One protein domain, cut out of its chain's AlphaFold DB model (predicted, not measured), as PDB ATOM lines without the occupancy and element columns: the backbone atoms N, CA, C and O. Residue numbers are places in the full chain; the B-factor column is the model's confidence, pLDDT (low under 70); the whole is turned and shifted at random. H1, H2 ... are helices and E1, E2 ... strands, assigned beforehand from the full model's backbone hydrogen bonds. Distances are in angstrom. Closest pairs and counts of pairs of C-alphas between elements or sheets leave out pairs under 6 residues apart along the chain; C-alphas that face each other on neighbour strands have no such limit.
ATOM      1  N   ALA A   2      26.214  48.019 -24.953       92.75
ATOM      2  CA  ALA A   2      26.039  48.472 -23.568       92.75
ATOM      3  C   ALA A   2      24.853  49.436 -23.375       92.75
ATOM      4  O   ALA A   2      24.051  49.227 -22.474       92.75
ATOM      5  N   GLU A   3      24.690  50.435 -24.249       93.56
ATOM      6  CA  GLU A   3      23.550  51.371 -24.197       93.56
ATOM      7  C   GLU A   3      22.193  50.675 -24.388       93.56
ATOM      8  O   GLU A   3      21.224  50.998 -23.701       93.56
ATOM      9  N   ILE A   4      22.131  49.683 -25.282       96.00
ATOM     10  CA  ILE A   4      20.916  48.901 -25.543       96.00
ATOM     11  C   ILE A   4      20.582  48.067 -24.306       96.00
ATOM     12  O   ILE A   4      19.477  48.165 -23.783       96.00
ATOM     13  N   ALA A   5      21.546  47.306 -23.783       95.50
ATOM     14  CA  ALA A   5      21.357  46.468 -22.600       95.50
ATOM     15  C   ALA A   5      21.021  47.287 -21.342       95.50
ATOM     16  O   ALA A   5      20.155  46.898 -20.558       95.50
ATOM     17  N   PHE A   6      21.629  48.467 -21.193       95.25
ATOM     18  CA  PHE A   6      21.268  49.437 -20.162       95.25
ATOM     19  C   PHE A   6      19.796  49.846 -20.284       95.25
ATOM     20  O   PHE A   6      19.066  49.840 -19.291       95.25
ATOM     21  N   SER A   7      19.342  50.183 -21.497       94.25
ATOM     22  CA  SER A   7      17.945  50.544 -21.752       94.25
ATOM     23  C   SER A   7      16.991  49.390 -21.440       94.25
ATOM     24  O   SER A   7      15.962  49.624 -20.812       94.25
ATOM     25  N   ILE A   8      17.344  48.160 -21.832       95.12
ATOM     26  CA  ILE A   8      16.567  46.946 -21.545       95.12
ATOM     27  C   ILE A   8      16.399  46.766 -20.034       95.12
ATOM     28  O   ILE A   8      15.292  46.546 -19.553       95.12
ATOM     29  N   MET A   9      17.472  46.918 -19.257       94.94
ATOM     30  CA  MET A   9      17.394  46.753 -17.803       94.94
ATOM     31  C   MET A   9      16.677  47.900 -17.092       94.94
ATOM     32  O   MET A   9      15.960  47.662 -16.121       94.94
ATOM     33  N   ASN A  10      16.796  49.133 -17.587       91.88
ATOM     34  CA  ASN A  10      15.990  50.250 -17.096       91.88
ATOM     35  C   ASN A  10      14.482  50.014 -17.325       91.88
ATOM     36  O   ASN A  10      13.663  50.321 -16.456       91.88
ATOM     37  N   GLU A  11      14.117  49.443 -18.475       91.12
ATOM     38  CA  GLU A  11      12.749  49.011 -18.776       91.12
ATOM     39  C   GLU A  11      12.316  47.848 -17.869       91.12
ATOM     40  O   GLU A  11      11.239  47.894 -17.284       91.12
ATOM     41  N   ALA A  12      13.176  46.857 -17.632       91.75
ATOM     42  CA  ALA A  12      12.878  45.742 -16.734       91.75
ATOM     43  C   ALA A  12      12.603  46.194 -15.282       91.75
ATOM     44  O   ALA A  12      11.650  45.732 -14.648       91.75
ATOM     45  N   ILE A  13      13.377  47.154 -14.760       90.12
ATOM     46  CA  ILE A  13      13.138  47.774 -13.441       90.12
ATOM     47  C   ILE A  13      11.761  48.453 -13.394       90.12
ATOM     48  O   ILE A  13      11.035  48.381 -12.394       90.12
ATOM     49  N   HIS A  14      11.393  49.120 -14.486       87.31
ATOM     50  CA  HIS A  14      10.095  49.759 -14.638       87.31
ATOM     51  C   HIS A  14       8.951  48.732 -14.647       87.31
ATOM     52  O   HIS A  14       7.979  48.906 -13.913       87.31
ATOM     53  N   VAL A  15       9.106  47.627 -15.383       90.31
ATOM     54  CA  VAL A  15       8.147  46.511 -15.446       90.31
ATOM     55  C   VAL A  15       7.871  45.937 -14.057       90.31
ATOM     56  O   VAL A  15       6.713  45.774 -13.675       90.31
ATOM     57  N   VAL A  16       8.915  45.682 -13.262       88.88
ATOM     58  CA  VAL A  16       8.740  45.152 -11.900       88.88
ATOM     59  C   VAL A  16       8.045  46.157 -10.993       88.88
ATOM     60  O   VAL A  16       7.133  45.776 -10.266       88.88
ATOM     61  N   SER A  17       8.384  47.445 -11.096       83.75
ATOM     62  CA  SER A  17       7.673  48.499 -10.357       83.75
ATOM     63  C   SER A  17       6.170  48.500 -10.675       83.75
ATOM     64  O   SER A  17       5.349  48.713  -9.784       83.75
ATOM     65  N   MET A  18       5.801  48.221 -11.930       84.44
ATOM     66  CA  MET A  18       4.403  48.114 -12.353       84.44
ATOM     67  C   MET A  18       3.708  46.859 -11.870       84.44
ATOM     68  O   MET A  18       2.566  46.924 -11.413       84.44
ATOM     69  N   ALA A  19       4.400  45.727 -11.920       85.38
ATOM     70  CA  ALA A  19       3.869  44.485 -11.395       85.38
ATOM     71  C   ALA A  19       3.627  44.588  -9.881       85.38
ATOM     72  O   ALA A  19       2.576  44.158  -9.414       85.38
ATOM     73  N   THR A  20       4.524  45.238  -9.130       81.25
ATOM     74  CA  THR A  20       4.329  45.522  -7.701       81.25
ATOM     75  C   THR A  20       3.057  46.331  -7.459       81.25
ATOM     76  O   THR A  20       2.209  45.888  -6.690       81.25
ATOM     77  N   LEU A  21       2.864  47.454  -8.161       79.31
ATOM     78  CA  LEU A  21       1.662  48.285  -8.005       79.31
ATOM     79  C   LEU A  21       0.372  47.529  -8.362       79.31
ATOM     80  O   LEU A  21      -0.635  47.670  -7.675       79.31
ATOM     81  N   CYS A  22       0.398  46.714  -9.420       78.88
ATOM     82  CA  CYS A  22      -0.744  45.895  -9.824       78.88
ATOM     83  C   CYS A  22      -1.103  44.851  -8.753       78.88
ATOM     84  O   CYS A  22      -2.277  44.661  -8.430       78.88
ATOM     85  N   MET A  23      -0.090  44.201  -8.177       75.56
ATOM     86  CA  MET A  23      -0.276  43.223  -7.107       75.56
ATOM     87  C   MET A  23      -0.753  43.882  -5.801       75.56
ATOM     88  O   MET A  23      -1.595  43.305  -5.114       75.56
ATOM     89  N   GLU A  24      -0.276  45.087  -5.472       74.25
ATOM     90  CA  GLU A  24      -0.714  45.869  -4.304       74.25
ATOM     91  C   GLU A  24      -2.169  46.347  -4.426       74.25
ATOM     92  O   GLU A  24      -2.976  46.053  -3.546       74.25
ATOM     93  N   ASP A  25      -2.544  46.994  -5.537       71.25
ATOM     94  CA  ASP A  25      -3.921  47.468  -5.774       71.25
ATOM     95  C   ASP A  25      -4.936  46.315  -5.697       71.25
ATOM     96  O   ASP A  25      -6.019  46.438  -5.116       71.25
ATOM     97  N   LYS A  26      -4.571  45.145  -6.231       66.62
ATOM     98  CA  LYS A  26      -5.414  43.953  -6.132       66.62
ATOM     99  C   LYS A  26      -5.470  43.375  -4.713       66.62
ATOM    100  O   LYS A  26      -6.534  42.904  -4.307       66.62
ATOM    101  N   LYS A  27      -4.384  43.448  -3.934       66.75
ATOM    102  CA  LYS A  27      -4.373  43.051  -2.515       66.75
ATOM    103  C   LYS A  27      -5.301  43.943  -1.685       66.75
ATOM    104  O   LYS A  27      -6.099  43.412  -0.914       66.75
ATOM    105  N   ASP A  28      -5.278  45.254  -1.908       62.06
ATOM    106  CA  ASP A  28      -6.144  46.210  -1.210       62.06
ATOM    107  C   ASP A  28      -7.626  45.991  -1.544       62.06
ATOM    108  O   ASP A  28      -8.474  45.958  -0.650       62.06
ATOM    109  N   LYS A  29      -7.951  45.726  -2.817       59.38
ATOM    110  CA  LYS A  29      -9.317  45.362  -3.239       59.38
ATOM    111  C   LYS A  29      -9.793  44.042  -2.621       59.38
ATOM    112  O   LYS A  29     -10.972  43.911  -2.301       59.38
ATOM    113  N   SER A  30      -8.889  43.085  -2.402       55.28
ATOM    114  CA  SER A  30      -9.203  41.789  -1.778       55.28
ATOM    115  C   SER A  30      -9.477  41.871  -0.276       55.28
ATOM    116  O   SER A  30     -10.288  41.107   0.247       55.28
ATOM    117  N   ALA A  31      -8.860  42.836   0.418       56.62
ATOM    118  CA  ALA A  31      -9.107  43.087   1.836       56.62
ATOM    119  C   ALA A  31     -10.553  43.557   2.103       56.62
ATOM    120  O   ALA A  31     -11.038  43.464   3.229       56.62
ATOM    121  N   ILE A  32     -11.251  44.015   1.057       53.41
ATOM    122  CA  ILE A  32     -12.636  44.496   1.097       53.41
ATOM    123  C   ILE A  32     -13.643  43.362   0.761       53.41
ATOM    124  O   ILE A  32     -14.841  43.527   0.984       53.41
ATOM    125  N   GLY A  33     -13.195  42.170   0.320       47.09
ATOM    126  CA  GLY A  33     -14.068  41.011   0.066       47.09
ATOM    127  C   GLY A  33     -13.352  39.700  -0.335       47.09
ATOM    128  O   GLY A  33     -12.655  39.647  -1.340       47.09
ATOM    129  N   LEU A  34     -13.576  38.645   0.466       45.72
ATOM    130  CA  LEU A  34     -13.537  37.178   0.236       45.72
ATOM    131  C   LEU A  34     -12.715  36.524  -0.918       45.72
ATOM    132  O   LEU A  34     -13.118  35.456  -1.351       45.72
ATOM    133  N   TYR A  35     -11.565  37.029  -1.390       52.22
ATOM    134  CA  TYR A  35     -10.834  36.345  -2.493       52.22
ATOM    135  C   TYR A  35      -9.293  36.358  -2.438       52.22
ATOM    136  O   TYR A  35      -8.630  36.174  -3.458       52.22
ATOM    137  N   GLY A  36      -8.682  36.520  -1.259       55.16
ATOM    138  CA  GLY A  36      -7.213  36.571  -1.129       55.16
ATOM    139  C   GLY A  36      -6.464  35.358  -1.719       55.16
ATOM    140  O   GLY A  36      -5.416  35.523  -2.338       55.16
ATOM    141  N   SER A  37      -7.022  34.147  -1.601       58.09
ATOM    142  CA  SER A  37      -6.418  32.915  -2.136       58.09
ATOM    143  C   SER A  37      -6.619  32.722  -3.644       58.09
ATOM    144  O   SER A  37      -5.779  32.105  -4.294       58.09
ATOM    145  N   GLU A  38      -7.703  33.244  -4.225       58.91
ATOM    146  CA  GLU A  38      -7.940  33.200  -5.676       58.91
ATOM    147  C   GLU A  38      -7.046  34.195  -6.427       58.91
ATOM    148  O   GLU A  38      -6.592  33.902  -7.528       58.91
ATOM    149  N   LEU A  39      -6.693  35.317  -5.794       62.38
ATOM    150  CA  LEU A  39      -5.737  36.292  -6.325       62.38
ATOM    151  C   LEU A  39      -4.288  35.801  -6.277       62.38
ATOM    152  O   LEU A  39      -3.557  35.970  -7.251       62.38
ATOM    153  N   GLU A  40      -3.871  35.133  -5.195       68.25
ATOM    154  CA  GLU A  40      -2.568  34.452  -5.183       68.25
ATOM    155  C   GLU A  40      -2.510  33.409  -6.313       68.25
ATOM    156  O   GLU A  40      -1.509  33.326  -7.015       68.25
ATOM    157  N   ARG A  41      -3.615  32.699  -6.588       74.81
ATOM    158  CA  ARG A  41      -3.726  31.773  -7.732       74.81
ATOM    159  C   ARG A  41      -3.761  32.452  -9.101       74.81
ATOM    160  O   ARG A  41      -3.512  31.772 -10.086       74.81
ATOM    161  N   GLU A  42      -4.072  33.741  -9.209       81.69
ATOM    162  CA  GLU A  42      -4.014  34.465 -10.485       81.69
ATOM    163  C   GLU A  42      -2.565  34.870 -10.796       81.69
ATOM    164  O   GLU A  42      -2.069  34.599 -11.891       81.69
ATOM    165  N   PHE A  43      -1.859  35.429  -9.807       85.75
ATOM    166  CA  PHE A  43      -0.549  36.071  -9.979       85.75
ATOM    167  C   PHE A  43       0.652  35.217  -9.594       85.75
ATOM    168  O   PHE A  43       1.779  35.610  -9.895       85.75
ATOM    169  N   VAL A  44       0.449  34.097  -8.905       89.19
ATOM    170  CA  VAL A  44       1.526  33.257  -8.383       89.19
ATOM    171  C   VAL A  44       1.289  31.809  -8.787       89.19
ATOM    172  O   VAL A  44       0.165  31.305  -8.794       89.19
ATOM    173  N   ARG A  45       2.369  31.121  -9.142       90.81
ATOM    174  CA  ARG A  45       2.412  29.671  -9.331       90.81
ATOM    175  C   ARG A  45       3.439  29.072  -8.401       90.81
ATOM    176  O   ARG A  45       4.476  29.677  -8.163       90.81
ATOM    177  N   SER A  46       3.139  27.894  -7.868       87.88
ATOM    178  CA  SER A  46       4.085  27.109  -7.083       87.88
ATOM    179  C   SER A  46       4.378  25.825  -7.840       87.88
ATOM    180  O   SER A  46       3.476  25.015  -8.051       87.88
ATOM    181  N   VAL A  47       5.622  25.659  -8.279       81.12
ATOM    182  CA  VAL A  47       6.092  24.480  -9.010       81.12
ATOM    183  C   VAL A  47       7.262  23.900  -8.233       81.12
ATOM    184  O   VAL A  47       8.215  24.607  -7.921       81.12
ATOM    185  N   LYS A  48       7.173  22.615  -7.862       77.00
ATOM    186  CA  LYS A  48       8.204  21.913  -7.067       77.00
ATOM    187  C   LYS A  48       8.622  22.673  -5.790       77.00
ATOM    188  O   LYS A  48       9.783  22.665  -5.402       77.00
ATOM    189  N   GLY A  49       7.673  23.360  -5.148       75.12
ATOM    190  CA  GLY A  49       7.916  24.136  -3.926       75.12
ATOM    191  C   GLY A  49       8.529  25.526  -4.139       75.12
ATOM    192  O   GLY A  49       8.621  26.277  -3.172       75.12
ATOM    193  N   ARG A  50       8.889  25.910  -5.372       80.12
ATOM    194  CA  ARG A  50       9.327  27.271  -5.711       80.12
ATOM    195  C   ARG A  50       8.153  28.099  -6.215       80.12
ATOM    196  O   ARG A  50       7.375  27.644  -7.056       80.12
ATOM    197  N   LYS A  51       8.029  29.328  -5.715       87.19
ATOM    198  CA  LYS A  51       7.003  30.269  -6.163       87.19
ATOM    199  C   LYS A  51       7.524  31.134  -7.314       87.19
ATOM    200  O   LYS A  51       8.620  31.675  -7.234       87.19
ATOM    201  N   THR A  52       6.709  31.321  -8.345       90.69
ATOM    202  CA  THR A  52       6.932  32.251  -9.463       90.69
ATOM    203  C   THR A  52       5.771  33.232  -9.513       90.69
ATOM    204  O   THR A  52       4.617  32.806  -9.554       90.69
ATOM    205  N   CYS A  53       6.047  34.536  -9.485       92.00
ATOM    206  CA  CYS A  53       5.017  35.577  -9.518       92.00
ATOM    207  C   CYS A  53       4.925  36.272 -10.888       92.00
ATOM    208  O   CYS A  53       5.826  36.165 -11.719       92.00
ATOM    209  N   LEU A  54       3.858  37.040 -11.121       92.50
ATOM    210  CA  LEU A  54       3.697  37.809 -12.358       92.50
ATOM    211  C   LEU A  54       4.857  38.784 -12.593       92.50
ATOM    212  O   LEU A  54       5.294  38.919 -13.727       92.50
ATOM    213  N   ALA A  55       5.377  39.437 -11.547       92.06
ATOM    214  CA  ALA A  55       6.516  40.348 -11.682       92.06
ATOM    215  C   ALA A  55       7.753  39.638 -12.250       92.06
ATOM    216  O   ALA A  55       8.426  40.183 -13.123       92.06
ATOM    217  N   HIS A  56       7.996  38.402 -11.802       94.12
ATOM    218  CA  HIS A  56       9.061  37.545 -12.309       94.12
ATOM    219  C   HIS A  56       8.899  37.297 -13.814       94.12
ATOM    220  O   HIS A  56       9.796  37.579 -14.609       94.12
ATOM    221  N   VAL A  57       7.721  36.818 -14.217       95.06
ATOM    222  CA  VAL A  57       7.428  36.475 -15.613       95.06
ATOM    223  C   VAL A  57       7.417  37.706 -16.514       95.06
ATOM    224  O   VAL A  57       7.962  37.668 -17.615       95.06
ATOM    225  N   ALA A  58       6.810  38.807 -16.072       94.38
ATOM    226  CA  ALA A  58       6.726  40.040 -16.844       94.38
ATOM    227  C   ALA A  58       8.120  40.626 -17.103       94.38
ATOM    228  O   ALA A  58       8.413  41.033 -18.227       94.38
ATOM    229  N   MET A  59       8.999  40.610 -16.093       94.12
ATOM    230  CA  MET A  59      10.405  40.984 -16.252       94.12
ATOM    231  C   MET A  59      11.082  40.082 -17.288       94.12
ATOM    232  O   MET A  59      11.660  40.588 -18.253       94.12
ATOM    233  N   MET A  60      10.981  38.760 -17.106       96.38
ATOM    234  CA  MET A  60      11.641  37.774 -17.962       96.38
ATOM    235  C   MET A  60      11.225  37.934 -19.426       96.38
ATOM    236  O   MET A  60      12.071  38.073 -20.306       96.38
ATOM    237  N   THR A  61       9.917  37.974 -19.676       96.38
ATOM    238  CA  THR A  61       9.337  38.080 -21.020       96.38
ATOM    239  C   THR A  61       9.645  39.420 -21.684       96.38
ATOM    240  O   THR A  61      10.046  39.426 -22.845       96.38
ATOM    241  N   THR A  62       9.549  40.546 -20.969       95.19
ATOM    242  CA  THR A  62       9.881  41.872 -21.532       95.19
ATOM    243  C   THR A  62      11.364  41.962 -21.890       95.19
ATOM    244  O   THR A  62      11.719  42.399 -22.985       95.19
ATOM    245  N   THR A  63      12.237  41.486 -21.000       97.00
ATOM    246  CA  THR A  63      13.687  41.470 -21.231       97.00
ATOM    247  C   THR A  63      14.035  40.587 -22.426       97.00
ATOM    248  O   THR A  63      14.735  41.029 -23.335       97.00
ATOM    249  N   CYS A  64      13.490  39.371 -22.484       97.31
ATOM    250  CA  CYS A  64      13.761  38.431 -23.571       97.31
ATOM    251  C   CYS A  64      13.149  38.863 -24.906       97.31
ATOM    252  O   CYS A  64      13.758  38.631 -25.945       97.31
ATOM    253  N   LYS A  65      11.999  39.549 -24.907       96.50
ATOM    254  CA  LYS A  65      11.454  40.205 -26.105       96.50
ATOM    255  C   LYS A  65      12.466  41.189 -26.686       96.50
ATOM    256  O   LYS A  65      12.793  41.099 -27.866       96.50
ATOM    257  N   ARG A  66      12.973  42.109 -25.859       96.69
ATOM    258  CA  ARG A  66      13.927  43.139 -26.297       96.69
ATOM    259  C   ARG A  66      15.264  42.528 -26.720       96.69
ATOM    260  O   ARG A  66      15.816  42.936 -27.734       96.69
ATOM    261  N   LEU A  67      15.770  41.531 -25.992       97.75
ATOM    262  CA  LEU A  67      16.985  40.810 -26.388       97.75
ATOM    263  C   LEU A  67      16.814  40.114 -27.741       97.75
ATOM    264  O   LEU A  67      17.700  40.214 -28.576       97.75
ATOM    265  N   LEU A  68      15.667  39.485 -27.996       95.88
ATOM    266  CA  LEU A  68      15.396  38.831 -29.275       95.88
ATOM    267  C   LEU A  68      15.277  39.832 -30.439       95.88
ATOM    268  O   LEU A  68      15.659  39.510 -31.561       95.88
ATOM    269  N   GLU A  69      14.748  41.034 -30.189       95.88
ATOM    270  CA  GLU A  69      14.660  42.122 -31.177       95.88
ATOM    271  C   GLU A  69      16.039  42.698 -31.537       95.88
ATOM    272  O   GLU A  69      16.327  42.922 -32.711       95.88
ATOM    273  N   GLU A  70      16.887  42.936 -30.534       97.62
ATOM    274  CA  GLU A  70      18.164  43.647 -30.694       97.62
ATOM    275  C   GLU A  70      19.348  42.691 -30.960       97.62
ATOM    276  O   GLU A  70      20.312  43.056 -31.634       97.62
ATOM    277  N   PHE A  71      19.274  41.455 -30.452       97.06
ATOM    278  CA  PHE A  71      20.314  40.419 -30.505       97.06
ATOM    279  C   PHE A  71      19.731  39.039 -30.887       97.06
ATOM    280  O   PHE A  71      19.871  38.073 -30.138       97.06
ATOM    281  N   PRO A  72      19.116  38.888 -32.076       95.25
ATOM    282  CA  PRO A  72      18.330  37.701 -32.443       95.25
ATOM    283  C   PRO A  72      19.103  36.371 -32.456       95.25
ATOM    284  O   PRO A  72      18.490  35.305 -32.420       95.25
ATOM    285  N   GLU A  79      17.980  30.364 -15.096       89.31
ATOM    286  CA  GLU A  79      17.794  29.176 -14.234       89.31
ATOM    287  C   GLU A  79      16.317  28.834 -14.004       89.31
ATOM    288  O   GLU A  79      15.973  27.724 -13.610       89.31
ATOM    289  N   GLU A  80      15.448  29.805 -14.257       90.00
ATOM    290  CA  GLU A  80      14.039  29.750 -13.905       90.00
ATOM    291  C   GLU A  80      13.239  28.868 -14.864       90.00
ATOM    292  O   GLU A  80      13.684  28.495 -15.948       90.00
ATOM    293  N   ASP A  81      12.011  28.540 -14.470       91.50
ATOM    294  CA  ASP A  81      11.131  27.680 -15.257       91.50
ATOM    295  C   ASP A  81      10.592  28.388 -16.516       91.50
ATOM    296  O   ASP A  81       9.500  28.969 -16.524       91.50
ATOM    297  N   THR A  82      11.351  28.313 -17.609       93.44
ATOM    298  CA  THR A  82      11.050  29.001 -18.873       93.44
ATOM    299  C   THR A  82       9.865  28.415 -19.640       93.44
ATOM    300  O   THR A  82       9.321  29.083 -20.524       93.44
ATOM    301  N   ASP A  83       9.423  27.207 -19.280       94.69
ATOM    302  CA  ASP A  83       8.274  26.516 -19.878       94.69
ATOM    303  C   ASP A  83       6.982  26.661 -19.065       94.69
ATOM    304  O   ASP A  83       5.932  26.153 -19.472       94.69
ATOM    305  N   LEU A  84       7.008  27.372 -17.931       94.25
ATOM    306  CA  LEU A  84       5.833  27.562 -17.077       94.25
ATOM    307  C   LEU A  84       4.623  28.088 -17.862       94.25
ATOM    308  O   LEU A  84       3.518  27.567 -17.718       94.25
ATOM    309  N   LEU A  85       4.831  29.090 -18.720       96.25
ATOM    310  CA  LEU A  85       3.750  29.684 -19.511       96.25
ATOM    311  C   LEU A  85       3.226  28.747 -20.600       96.25
ATOM    312  O   LEU A  85       2.043  28.797 -20.921       96.25
ATOM    313  N   ALA A  86       4.077  27.879 -21.151       96.56
ATOM    314  CA  ALA A  86       3.640  26.871 -22.112       96.56
ATOM    315  C   ALA A  86       2.736  25.824 -21.441       96.56
ATOM    316  O   ALA A  86       1.794  25.322 -22.055       96.56
ATOM    317  N   ARG A  87       3.004  25.514 -20.164       95.75
ATOM    318  CA  ARG A  87       2.219  24.566 -19.360       95.75
ATOM    319  C   ARG A  87       0.958  25.174 -18.744       95.75
ATOM    320  O   ARG A  87       0.027  24.432 -18.444       95.75
ATOM    321  N   ASP A  88       0.906  26.493 -18.566       95.44
ATOM    322  CA  ASP A  88      -0.235  27.202 -17.984       95.44
ATOM    323  C   ASP A  88      -0.727  28.342 -18.888       95.44
ATOM    324  O   ASP A  88      -0.327  29.503 -18.761       95.44
ATOM    325  N   ALA A  89      -1.675  28.005 -19.766       95.62
ATOM    326  CA  ALA A  89      -2.301  28.955 -20.684       95.62
ATOM    327  C   ALA A  89      -3.029  30.109 -19.970       95.62
ATOM    328  O   ALA A  89      -3.085  31.222 -20.498       95.62
ATOM    329  N   THR A  90      -3.566  29.877 -18.765       94.56
ATOM    330  CA  THR A  90      -4.214  30.939 -17.978       94.56
ATOM    331  C   THR A  90      -3.172  31.950 -17.528       94.56
ATOM    332  O   THR A  90      -3.374  33.154 -17.669       94.56
ATOM    333  N   PHE A  91      -2.032  31.474 -17.025       94.88
ATOM    334  CA  PHE A  91      -0.958  32.355 -16.581       94.88
ATOM    335  C   PHE A  91      -0.282  33.080 -17.749       94.88
ATOM    336  O   PHE A  91       0.023  34.267 -17.630       94.88
ATOM    337  N   ALA A  92      -0.136  32.417 -18.902       96.50
ATOM    338  CA  ALA A  92       0.314  33.054 -20.138       96.50
ATOM    339  C   ALA A  92      -0.617  34.201 -20.566       96.50
ATOM    340  O   ALA A  92      -0.139  35.279 -20.918       96.50
ATOM    341  N   ALA A  93      -1.938  34.010 -20.472       95.50
ATOM    342  CA  ALA A  93      -2.910  35.065 -20.743       95.50
ATOM    343  C   ALA A  93      -2.820  36.218 -19.735       95.50
ATOM    344  O   ALA A  93      -2.834  37.378 -20.141       95.50
ATOM    345  N   THR A  94      -2.656  35.926 -18.440       93.62
ATOM    346  CA  THR A  94      -2.429  36.958 -17.414       93.62
ATOM    347  C   THR A  94      -1.180  37.788 -17.720       93.62
ATOM    348  O   THR A  94      -1.235  39.016 -17.658       93.62
ATOM    349  N   ALA A  95      -0.073  37.141 -18.093       94.69
ATOM    350  CA  ALA A  95       1.162  37.823 -18.470       94.69
ATOM    351  C   ALA A  95       0.981  38.691 -19.725       94.69
ATOM    352  O   ALA A  95       1.325  39.869 -19.708       94.69
ATOM    353  N   ALA A  96       0.386  38.151 -20.791       95.62
ATOM    354  CA  ALA A  96       0.157  38.878 -22.039       95.62
ATOM    355  C   ALA A  96      -0.773  40.095 -21.865       95.62
ATOM    356  O   ALA A  96      -0.481  41.178 -22.383       95.62
ATOM    357  N   ASN A  97      -1.848  39.945 -21.084       93.31
ATOM    358  CA  ASN A  97      -2.752  41.045 -20.746       93.31
ATOM    359  C   ASN A  97      -2.017  42.136 -19.966       93.31
ATOM    360  O   ASN A  97      -2.101  43.300 -20.337       93.31
ATOM    361  N   PHE A  98      -1.224  41.764 -18.954       92.19
ATOM    362  CA  PHE A  98      -0.409  42.722 -18.204       92.19
ATOM    363  C   PHE A  98       0.533  43.514 -19.125       92.19
ATOM    364  O   PHE A  98       0.580  44.742 -19.059       92.19
ATOM    365  N   LEU A  99       1.256  42.833 -20.020       91.81
ATOM    366  CA  LEU A  99       2.170  43.497 -20.953       91.81
ATOM    367  C   LEU A  99       1.436  44.458 -21.903       91.81
ATOM    368  O   LEU A  99       1.946  45.546 -22.180       91.81
ATOM    369  N   SER A 100       0.238  44.086 -22.360       90.75
ATOM    370  CA  SER A 100      -0.597  44.919 -23.233       90.75
ATOM    371  C   SER A 100      -1.186  46.128 -22.503       90.75
ATOM    372  O   SER A 100      -1.058  47.257 -22.979       90.75
ATOM    373  N   ASP A 101      -1.790  45.912 -21.333       88.19
ATOM    374  CA  ASP A 101      -2.474  46.941 -20.539       88.19
ATOM    375  C   ASP A 101      -1.511  48.054 -20.112       88.19
ATOM    376  O   ASP A 101      -1.854  49.240 -20.138       88.19
ATOM    377  N   PHE A 102      -0.272  47.679 -19.782       84.31
ATOM    378  CA  PHE A 102       0.784  48.615 -19.402       84.31
ATOM    379  C   PHE A 102       1.650  49.087 -20.572       84.31
ATOM    380  O   PHE A 102       2.609  49.825 -20.350       84.31
ATOM    381  N   LYS A 103       1.290  48.733 -21.814       85.88
ATOM    382  CA  LYS A 103       1.991  49.143 -23.045       85.88
ATOM    383  C   LYS A 103       3.481  48.776 -23.051       85.88
ATOM    384  O   LYS A 103       4.291  49.479 -23.646       85.88
ATOM    385  N   LEU A 104       3.823  47.673 -22.391       84.31
ATOM    386  CA  LEU A 104       5.165  47.083 -22.378       84.31
ATOM    387  C   LEU A 104       5.403  46.263 -23.656       84.31
ATOM    388  O   LEU A 104       6.514  46.185 -24.173       84.31
ATOM    389  N   ALA A 105       4.335  45.685 -24.206       85.69
ATOM    390  CA  ALA A 105       4.325  45.095 -25.536       85.69
ATOM    391  C   ALA A 105       2.946  45.305 -26.176       85.69
ATOM    392  O   ALA A 105       1.933  44.847 -25.650       85.69
ATOM    393  N   GLU A 106       2.900  46.024 -27.300       84.19
ATOM    394  CA  GLU A 106       1.641  46.305 -27.997       84.19
ATOM    395  C   GLU A 106       0.978  45.011 -28.481       84.19
ATOM    396  O   GLU A 106       1.589  44.222 -29.199       84.19
ATOM    397  N   CYS A 107      -0.290  44.819 -28.103       85.56
ATOM    398  CA  CYS A 107      -1.110  43.676 -28.510       85.56
ATOM    399  C   CYS A 107      -0.464  42.304 -28.233       85.56
ATOM    400  O   CYS A 107      -0.657  41.376 -29.024       85.56
ATOM    401  N   ALA A 108       0.282  42.178 -27.130       92.06
ATOM    402  CA  ALA A 108       0.906  40.923 -26.728       92.06
ATOM    403  C   ALA A 108      -0.140  39.817 -26.570       92.06
ATOM    404  O   ALA A 108      -1.141  39.983 -25.868       92.06
ATOM    405  N   ARG A 109       0.104  38.677 -27.218       96.38
ATOM    406  CA  ARG A 109      -0.737  37.484 -27.113       96.38
ATOM    407  C   ARG A 109      -0.104  36.461 -26.169       96.38
ATOM    408  O   ARG A 109       1.109  36.511 -25.945       96.38
ATOM    409  N   PRO A 110      -0.883  35.513 -25.619       97.31
ATOM    410  CA  PRO A 110      -0.332  34.446 -24.784       97.31
ATOM    411  C   PRO A 110       0.815  33.692 -25.471       97.31
ATOM    412  O   PRO A 110       1.818  33.388 -24.832       97.31
ATOM    413  N   GLU A 111       0.714  33.453 -26.782       97.44
ATOM    414  CA  GLU A 111       1.746  32.766 -27.565       97.44
ATOM    415  C   GLU A 111       3.052  33.571 -27.649       97.44
ATOM    416  O   GLU A 111       4.137  32.989 -27.646       97.44
ATOM    417  N   ASP A 112       2.961  34.906 -27.676       97.19
ATOM    418  CA  ASP A 112       4.133  35.781 -27.655       97.19
ATOM    419  C   ASP A 112       4.840  35.703 -26.298       97.19
ATOM    420  O   ASP A 112       6.057  35.526 -26.241       97.19
ATOM    421  N   ALA A 113       4.077  35.750 -25.198       96.81
ATOM    422  CA  ALA A 113       4.618  35.609 -23.848       96.81
ATOM    423  C   ALA A 113       5.314  34.251 -23.653       96.81
ATOM    424  O   ALA A 113       6.414  34.201 -23.100       96.81
ATOM    425  N   VAL A 114       4.719  33.164 -24.161       97.94
ATOM    426  CA  VAL A 114       5.339  31.828 -24.173       97.94
ATOM    427  C   VAL A 114       6.650  31.846 -24.954       97.94
ATOM    428  O   VAL A 114       7.679  31.434 -24.422       97.94
ATOM    429  N   ARG A 115       6.649  32.384 -26.179       97.19
ATOM    430  CA  ARG A 115       7.850  32.465 -27.021       97.19
ATOM    431  C   ARG A 115       8.979  33.244 -26.342       97.19
ATOM    432  O   ARG A 115      10.128  32.806 -26.379       97.19
ATOM    433  N   TRP A 116       8.682  34.394 -25.736       97.31
ATOM    434  CA  TRP A 116       9.687  35.202 -25.040       97.31
ATOM    435  C   TRP A 116      10.200  34.518 -23.771       97.31
ATOM    436  O   TRP A 116      11.392  34.588 -23.494       97.31
ATOM    437  N   SER A 117       9.330  33.822 -23.034       96.69
ATOM    438  CA  SER A 117       9.720  33.008 -21.877       96.69
ATOM    439  C   SER A 117      10.676  31.887 -22.284       96.69
ATOM    440  O   SER A 117      11.747  31.758 -21.706       96.69
ATOM    441  N   GLN A 118      10.357  31.132 -23.338       96.19
ATOM    442  CA  GLN A 118      11.210  30.044 -23.829       96.19
ATOM    443  C   GLN A 118      12.549  30.542 -24.387       96.19
ATOM    444  O   GLN A 118      13.562  29.855 -24.272       96.19
ATOM    445  N   HIS A 119      12.597  31.761 -24.936       96.50
ATOM    446  CA  HIS A 119      13.865  32.369 -25.335       96.50
ATOM    447  C   HIS A 119      14.824  32.554 -24.148       96.50
ATOM    448  O   HIS A 119      16.030  32.382 -24.335       96.50
ATOM    449  N   ALA A 120      14.312  32.803 -22.934       95.62
ATOM    450  CA  ALA A 120      15.118  32.916 -21.716       95.62
ATOM    451  C   ALA A 120      15.920  31.640 -21.395       95.62
ATOM    452  O   ALA A 120      16.944  31.727 -20.725       95.62
ATOM    453  N   GLY A 121      15.466  30.475 -21.874       93.31
ATOM    454  CA  GLY A 121      16.092  29.162 -21.670       93.31
ATOM    455  C   GLY A 121      16.820  28.640 -22.911       93.31
ATOM    456  O   GLY A 121      17.201  27.472 -22.973       93.31
ATOM    457  N   SER A 122      17.007  29.487 -23.927       94.31
ATOM    458  CA  SER A 122      17.570  29.079 -25.220       94.31
ATOM    459  C   SER A 122      19.027  28.619 -25.148       94.31
ATOM    460  O   SER A 122      19.466  27.893 -26.040       94.31
ATOM    461  N   TYR A 123      19.773  28.998 -24.105       93.12
ATOM    462  CA  TYR A 123      21.124  28.491 -23.862       93.12
ATOM    463  C   TYR A 123      21.134  26.970 -23.702       93.12
ATOM    464  O   TYR A 123      21.901  26.309 -24.395       93.12
ATOM    465  N   THR A 124      20.277  26.416 -22.837       86.19
ATOM    466  CA  THR A 124      20.264  24.976 -22.531       86.19
ATOM    467  C   THR A 124      19.961  24.167 -23.785       86.19
ATOM    468  O   THR A 124      20.717  23.267 -24.135       86.19
ATOM    469  N   ALA A 125      18.941  24.578 -24.541       79.44
ATOM    470  CA  ALA A 125      18.585  23.933 -25.801       79.44
ATOM    471  C   ALA A 125      19.719  23.982 -26.845       79.44
ATOM    472  O   ALA A 125      19.936  23.009 -27.563       79.44
ATOM    473  N   LYS A 126      20.465  25.095 -26.940       80.81
ATOM    474  CA  LYS A 126      21.622  25.189 -27.847       80.81
ATOM    475  C   LYS A 126      22.806  24.349 -27.371       80.81
ATOM    476  O   LYS A 126      23.438  23.704 -28.195       80.81
ATOM    477  N   ALA A 127      23.091  24.347 -26.072       77.69
ATOM    478  CA  ALA A 127      24.196  23.587 -25.493       77.69
ATOM    479  C   ALA A 127      23.979  22.064 -25.568       77.69
ATOM    480  O   ALA A 127      24.948  21.316 -25.599       77.69
ATOM    481  N   GLU A 128      22.728  21.598 -25.599       78.62
ATOM    482  CA  GLU A 128      22.405  20.183 -25.832       78.62
ATOM    483  C   GLU A 128      22.510  19.787 -27.313       78.62
ATOM    484  O   GLU A 128      22.855  18.649 -27.629       78.62
ATOM    485  N   ALA A 129      22.196  20.711 -28.227       67.69
ATOM    486  CA  ALA A 129      22.208  20.457 -29.666       67.69
ATOM    487  C   ALA A 129      23.599  20.619 -30.312       67.69
ATOM    488  O   ALA A 129      23.896  19.948 -31.301       67.69
TER     489      ALA A 129
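This is residues 2 to 72 and 79 to 129 of the 475 residues of the protein "Hypothetical protein" of Alexandrium andersonii (UniProt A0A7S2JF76). One long helix, H1, lies along the length of the model, and two helices, H2 and H3, run back along it one after the other, with the small strand hairpin E1 and E2 between them in the chain. H5 and H6, crossed nearly at right angles, pack on H3, H5 also meets H2, short H4 joins them, and H7 lies at the far end, touching no helix. Look for 122 printed residues with seven named helices and two strands, in the order H1 H2 E1 E2 H3 H4 H5 H6 H7; the sheet, E1 - E2, is antiparallel and the class is mostly helix. The whole is compact, with a radius of gyration of the C-alphas of 14.9 A, yet elongated in outline, spanning 49 by 32 by 23 A.

Start at the hairpin of E1, residues 44 to 47, and E2, residues 50 to 53: N 45 and O 52 are within hydrogen-bond range at 2.8 A, as are N 50 and O 47 at 2.9 A. H3, residues 54 to 70, touches H1, residues 2 to 30, at a shallow tilt of 25 degrees, opposite ways; their closest C-alphas, Ala 19 and Ala 55, are 4.9 A apart. H2, residues 36 to 43, forms a helical hairpin with H1, touching its residues 23 to 30 alone; the closest C-alphas are Ser 30 and Gly 36, 5.6 A. The hub is H5, residues 89 to 101, touching four helices. With residues 94 to 99 alone it touches H3 at a steep tilt of 69 degrees, only just short of about perpendicular, the same way; C-alphas 58 and 95 are closest, 6.2 A. Its residues 91 to 94 alone touch H2, about perpendicular at 79 degrees, closest at C-alphas 42 and 91, 7.1 A. H6, residues 110 to 119, touches H5 about perpendicular at 83 degrees, with C-alphas 93 and 110 closest at 4.8 A. H6 also touches H3, only just about perpendicular at 72 degrees, with C-alphas 61 and 116 closest at 5.0 A. H4, residues 84 to 87, touches H6, closest at C-alphas 85 and 114, 5.4 A, and touches H5 only at the corner, only just, with 3 pairs of C-alphas within 8 A. H7, residues 122 to 129, and H6 meet only through their link. In H1, H2, H3, H5, H6 and H7 every O i to N i+4 pair is within hydrogen-bond range; H4 is too short for one.

Find C-alpha 2 at (26.039, 48.472, -23.568); from there H1 runs 42.0 A to C-alpha 30. H3 begins at C-alpha 54, (3.697, 37.809, -12.358), and is 24.1 A long; H5 is 18.0 A and H6 14.4 A. H7 ends at C-alpha 129, (22.208, 20.457, -29.666).

The two C-alphas farthest apart, Ile 32 and Ala 129, are 52.3 A apart. Residues 73 to 78 are not printed; C-alphas 72 and 79 are 20.1 A apart across this cut, which lies in the link from H3 to H4. Of the links printed whole, none is long. The mean pLDDT of the printed part is 86.5, and residues 26 to 40 and residue 129 are under 70.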